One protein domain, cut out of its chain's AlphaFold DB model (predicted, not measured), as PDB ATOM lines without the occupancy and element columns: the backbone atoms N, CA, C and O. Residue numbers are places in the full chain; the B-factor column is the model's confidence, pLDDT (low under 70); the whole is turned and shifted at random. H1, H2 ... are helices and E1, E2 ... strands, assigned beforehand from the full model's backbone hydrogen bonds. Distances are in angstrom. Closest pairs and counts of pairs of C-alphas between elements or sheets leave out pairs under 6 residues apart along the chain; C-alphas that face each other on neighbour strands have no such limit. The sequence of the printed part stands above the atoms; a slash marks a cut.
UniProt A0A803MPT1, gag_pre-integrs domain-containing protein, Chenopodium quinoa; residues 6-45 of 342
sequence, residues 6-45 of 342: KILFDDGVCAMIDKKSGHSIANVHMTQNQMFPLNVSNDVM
ATOM      1  N   LYS A   6      29.823 -15.658 -12.046       85.25
ATOM      2  CA  LYS A   6      30.392 -14.749 -13.042       85.25
ATOM      3  C   LYS A   6      30.810 -15.584 -14.247       85.25
ATOM      4  O   LYS A   6      31.508 -16.575 -14.085       85.25
ATOM      5  N   ILE A   7      30.392 -15.172 -15.437       87.25
ATOM      6  CA  ILE A   7      30.809 -15.789 -16.697       87.25
ATOM      7  C   ILE A   7      31.752 -14.805 -17.386       87.25
ATOM      8  O   ILE A   7      31.452 -13.610 -17.435       87.25
ATOM      9  N   LEU A   8      32.902 -15.286 -17.850       87.25
ATOM     10  CA  LEU A   8      33.954 -14.481 -18.460       87.25
ATOM     11  C   LEU A   8      34.321 -15.103 -19.806       87.25
ATOM     12  O   LEU A   8      34.683 -16.273 -19.860       87.25
ATOM     13  N   PHE A   9      34.189 -14.326 -20.876       89.31
ATOM     14  CA  PHE A   9      34.593 -14.727 -22.219       89.31
ATOM     15  C   PHE A   9      35.878 -13.987 -22.558       89.31
ATOM     16  O   PHE A   9      35.863 -12.758 -22.621       89.31
ATOM     17  N   ASP A  10      36.970 -14.721 -22.735       85.88
ATOM     18  CA  ASP A  10      38.264 -14.152 -23.099       85.88
ATOM     19  C   ASP A  10      39.065 -15.144 -23.945       85.88
ATOM     20  O   ASP A  10      39.021 -16.345 -23.691       85.88
ATOM     21  N   ASP A  11      39.741 -14.643 -24.978       84.12
ATOM     22  CA  ASP A  11      40.603 -15.409 -25.895       84.12
ATOM     23  C   ASP A  11      40.018 -16.755 -26.390       84.12
ATOM     24  O   ASP A  11      40.669 -17.801 -26.407       84.12
ATOM     25  N   GLY A  12      38.729 -16.767 -26.752       84.69
ATOM     26  CA  GLY A  12      38.052 -17.988 -27.209       84.69
ATOM     27  C   GLY A  12      37.801 -19.019 -26.100       84.69
ATOM     28  O   GLY A  12      37.577 -20.193 -26.394       84.69
ATOM     29  N   VAL A  13      37.797 -18.599 -24.835       86.50
ATOM     30  CA  VAL A  13      37.472 -19.418 -23.662       86.50
ATOM     31  C   VAL A  13      36.322 -18.784 -22.883       86.50
ATOM     32  O   VAL A  13      36.291 -17.579 -22.650       86.50
ATOM     33  N   CYS A  14      35.364 -19.607 -22.467       88.50
ATOM     34  CA  CYS A  14      34.292 -19.250 -21.547       88.50
ATOM     35  C   CYS A  14      34.607 -19.840 -20.169       88.50
ATOM     36  O   CYS A  14      34.564 -21.056 -19.982       88.50
ATOM     37  N   ALA A  15      34.929 -18.980 -19.206       87.31
ATOM     38  CA  ALA A  15      35.177 -19.349 -17.820       87.31
ATOM     39  C   ALA A  15      33.947 -19.049 -16.952       87.31
ATOM     40  O   ALA A  15      33.444 -17.923 -16.919       87.31
ATOM     41  N   MET A  16      33.477 -20.049 -16.210       86.94
ATOM     42  CA  MET A  16      32.407 -19.917 -15.221       86.94
ATOM     43  C   MET A  16      33.020 -19.896 -13.824       86.94
ATOM     44  O   MET A  16      33.645 -20.863 -13.408       86.94
ATOM     45  N   ILE A  17      32.838 -18.805 -13.086       85.00
ATOM     46  CA  ILE A  17      33.501 -18.549 -11.804       85.00
ATOM     47  C   ILE A  17      32.438 -18.301 -10.733       85.00
ATOM     48  O   ILE A  17      31.506 -17.524 -10.942       85.00
ATOM     49  N   ASP A  18      32.573 -18.917  -9.563       84.31
ATOM     50  CA  ASP A  18      31.757 -18.558  -8.400       84.31
ATOM     51  C   ASP A  18      32.213 -17.204  -7.836       84.31
ATOM     52  O   ASP A  18      33.376 -17.013  -7.491       84.31
ATOM     53  N   LYS A  19      31.290 -16.243  -7.722       81.44
ATOM     54  CA  LYS A  19      31.590 -14.897  -7.206       81.44
ATOM     55  C   LYS A  19      31.989 -14.915  -5.733       81.44
ATOM     56  O   LYS A  19      32.658 -13.981  -5.302       81.44
ATOM     57  N   LYS A  20      31.550 -15.914  -4.960       80.31
ATOM     58  CA  LYS A  20      31.815 -15.989  -3.516       80.31
ATOM     59  C   LYS A  20      33.198 -16.559  -3.218       80.31
ATOM     60  O   LYS A  20      33.914 -15.996  -2.399       80.31
ATOM     61  N   SER A  21      33.561 -17.661  -3.868       78.62
ATOM     62  CA  SER A  21      34.850 -18.333  -3.660       78.62
ATOM     63  C   SER A  21      35.956 -17.855  -4.605       78.62
ATOM     64  O   SER A  21      37.131 -18.070  -4.326       78.62
ATOM     65  N   GLY A  22      35.601 -17.228  -5.733       78.25
ATOM     66  CA  GLY A  22      36.542 -16.901  -6.807       78.25
ATOM     67  C   GLY A  22      37.061 -18.130  -7.562       78.25
ATOM     68  O   GLY A  22      37.940 -17.996  -8.410       78.25
ATOM     69  N   HIS A  23      36.540 -19.324  -7.265       80.81
ATOM     70  CA  HIS A  23      36.977 -20.573  -7.874       80.81
ATOM     71  C   HIS A  23      36.384 -20.740  -9.281       80.81
ATOM     72  O   HIS A  23      35.190 -20.489  -9.488       80.81
ATOM     73  N   SER A  24      37.209 -21.173 -10.244       80.19
ATOM     74  CA  SER A  24      36.726 -21.523 -11.585       80.19
ATOM     75  C   SER A  24      36.023 -22.877 -11.536       80.19
ATOM     76  O   SER A  24      36.617 -23.889 -11.174       80.19
ATOM     77  N   ILE A  25      34.739 -22.872 -11.875       80.94
ATOM     78  CA  ILE A  25      33.870 -24.048 -11.903       80.94
ATOM     79  C   ILE A  25      34.115 -24.841 -13.181       80.94
ATOM     80  O   ILE A  25      34.183 -26.067 -13.119       80.94
ATOM     81  N   ALA A  26      34.230 -24.139 -14.311       82.50
ATOM     82  CA  ALA A  26      34.410 -24.718 -15.634       82.50
ATOM     83  C   ALA A  26      35.145 -23.739 -16.554       82.50
ATOM     84  O   ALA A  26      34.853 -22.540 -16.540       82.50
ATOM     85  N   ASN A  27      36.038 -24.263 -17.392       85.31
ATOM     86  CA  ASN A  27      36.677 -23.531 -18.483       85.31
ATOM     87  C   ASN A  27      36.351 -24.248 -19.794       85.31
ATOM     88  O   ASN A  27      36.753 -25.393 -19.981       85.31
ATOM     89  N   VAL A  28      35.619 -23.587 -20.687       87.69
ATOM     90  CA  VAL A  28      35.135 -24.182 -21.936       87.69
ATOM     91  C   VAL A  28      35.780 -23.487 -23.121       87.69
ATOM     92  O   VAL A  28      35.686 -22.269 -23.249       87.69
ATOM     93  N   HIS A  29      36.399 -24.252 -24.012       87.44
ATOM     94  CA  HIS A  29      36.993 -23.712 -25.233       87.44
ATOM     95  C   HIS A  29      35.954 -23.538 -26.345       87.44
ATOM     96  O   HIS A  29      35.061 -24.369 -26.532       87.44
ATOM     97  N   MET A  30      36.094 -22.457 -27.109       88.31
ATOM     98  CA  MET A  30      35.270 -22.185 -28.278       88.31
ATOM     99  C   MET A  30      35.607 -23.166 -29.400       88.31
ATOM    100  O   MET A  30      36.762 -23.359 -29.778       88.31
ATOM    101  N   THR A  31      34.576 -23.773 -29.969       87.38
ATOM    102  CA  THR A  31      34.691 -24.605 -31.171       87.38
ATOM    103  C   THR A  31      34.738 -23.749 -32.438       87.38
ATOM    104  O   THR A  31      34.382 -22.573 -32.422       87.38
ATOM    105  N   GLN A  32      35.111 -24.347 -33.575       86.62
ATOM    106  CA  GLN A  32      35.130 -23.667 -34.884       86.62
ATOM    107  C   GLN A  32      33.770 -23.055 -35.273       86.62
ATOM    108  O   GLN A  32      33.723 -22.065 -35.996       86.62
ATOM    109  N   ASN A  33      32.675 -23.595 -34.730       86.88
ATOM    110  CA  ASN A  33      31.316 -23.093 -34.931       86.88
ATOM    111  C   ASN A  33      30.926 -21.986 -33.930       86.88
ATOM    112  O   ASN A  33      29.741 -21.711 -33.769       86.88
ATOM    113  N   GLN A  34      31.889 -21.384 -33.221       83.06
ATOM    114  CA  GLN A  34      31.682 -20.343 -32.200       83.06
ATOM    115  C   GLN A  34      30.779 -20.764 -31.027       83.06
ATOM    116  O   GLN A  34      30.190 -19.933 -30.340       83.06
ATOM    117  N   MET A  35      30.676 -22.069 -30.768       86.19
ATOM    118  CA  MET A  35      29.955 -22.604 -29.613       86.19
ATOM    119  C   MET A  35      30.928 -22.973 -28.501       86.19
ATOM    120  O   MET A  35      32.035 -23.435 -28.780       86.19
ATOM    121  N   PHE A  36      30.470 -22.862 -27.258       85.81
ATOM    122  CA  PHE A  36      31.183 -23.299 -26.058       85.81
ATOM    123  C   PHE A  36      30.497 -24.550 -25.482       85.81
ATOM    124  O   PHE A  36      29.674 -24.431 -24.572       85.81
ATOM    125  N   PRO A  37      30.751 -25.753 -26.035       82.81
ATOM    126  CA  PRO A  37      30.137 -26.977 -25.541       82.81
ATOM    127  C   PRO A  37      30.745 -27.365 -24.192       82.81
ATOM    128  O   PRO A  37      31.901 -27.764 -24.114       82.81
ATOM    129  N   LEU A  38      29.948 -27.272 -23.132       82.69
ATOM    130  CA  LEU A  38      30.349 -27.693 -21.794       82.69
ATOM    131  C   LEU A  38      30.418 -29.225 -21.726       82.69
ATOM    132  O   LEU A  38      29.381 -29.894 -21.742       82.69
ATOM    133  N   ASN A  39      31.621 -29.790 -21.617       75.62
ATOM    134  CA  ASN A  39      31.787 -31.218 -21.398       75.62
ATOM    135  C   ASN A  39      31.844 -31.502 -19.896       75.62
ATOM    136  O   ASN A  39      32.885 -31.385 -19.254       75.62
ATOM    137  N   VAL A  40      30.716 -31.941 -19.338       70.31
ATOM    138  CA  VAL A  40      30.580 -32.265 -17.907       70.31
ATOM    139  C   VAL A  40      31.643 -33.269 -17.432       70.31
ATOM    140  O   VAL A  40      32.085 -33.187 -16.289       70.31
ATOM    141  N   SER A  41      32.099 -34.170 -18.311       65.56
ATOM    142  CA  SER A  41      33.093 -35.203 -18.000       65.56
ATOM    143  C   SER A  41      34.540 -34.721 -17.964       65.56
ATOM    144  O   SER A  41      35.357 -35.357 -17.314       65.56
ATOM    145  N   ASN A  42      34.876 -33.622 -18.634       66.25
ATOM    146  CA  ASN A  42      36.257 -33.130 -18.685       66.25
ATOM    147  C   ASN A  42      36.411 -31.778 -17.983       66.25
ATOM    148  O   ASN A  42      37.412 -31.552 -17.312       66.25
ATOM    149  N   ASP A  43      35.400 -30.916 -18.083       66.31
ATOM    150  CA  ASP A  43      35.514 -29.504 -17.708       66.31
ATOM    151  C   ASP A  43      35.001 -29.222 -16.291       66.31
ATOM    152  O   ASP A  43      35.319 -28.181 -15.721       66.31
ATOM    153  N   VAL A  44      34.184 -30.121 -15.721       69.25
ATOM    154  CA  VAL A  44      33.456 -29.864 -14.462       69.25
ATOM    155  C   VAL A  44      33.477 -31.049 -13.484       69.25
ATOM    156  O   VAL A  44      32.911 -30.955 -12.398       69.25
ATOM    157  N   MET A  45      34.147 -32.161 -13.815       60.56
ATOM    158  CA  MET A  45      34.145 -33.394 -13.002       60.56
ATOM    159  C   MET A  45      34.586 -33.191 -11.547       60.56
ATOM    160  O   MET A  45      34.069 -33.865 -10.661       60.56
TER     161      MET A  45
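AT A GLANCE: This is residues 6 to 45 of the 342 residues of the protein "gag_pre-integrs domain-containing protein" of Chenopodium quinoa (UniProt A0A803MPT1). A small sheet of three strands winds back and forth as a meander, each strand the antiparallel neighbour of the one before, and the short helix H1 only grazes it beyond edge strand E3. The 40 printed residues include E1, E2, E3 and H1, in that order; the class is mostly strand. The outline is flat, 32 by 22 by 10 A, and only just compact, close to loose, with a radius of gyration of the C-alphas of 10.3 A.

HOW THE PARTS SIT: Start at E1, residues 6 to 10, which forms a hairpin with E2, residues 13 to 18, at 159 degrees; look for N 8 and O 15, 2.8 A apart. E2 forms a hairpin with E3, residues 24 to 29, at 169 degrees; there N 14 and O 28 are 2.8 A apart. H1, residues 40 to 43, only grazes the sheet; its closest C-alpha to E3 is that of Asp 43, 5.3 A from that of Ala 26. H1 is too short for an O i to N i+4 pair, and its one O i to N i+3 pair is not within hydrogen-bond range.

IN THESE COORDINATES: Find C-alpha 6 at (30.392, -14.749, -13.042), where E1 begins its 12.8 A. E2 spans 16.3 A, E3 13.8 A and H1 5.7 A, ending at C-alpha 43, (35.514, -29.504, -17.708).

THE WHOLE: The C-alphas of Lys 20 and Gln 32 are farthest apart, 32.5 A. The printed part has no cut and no long link; pLDDT is under 70 at residues 41 to 45.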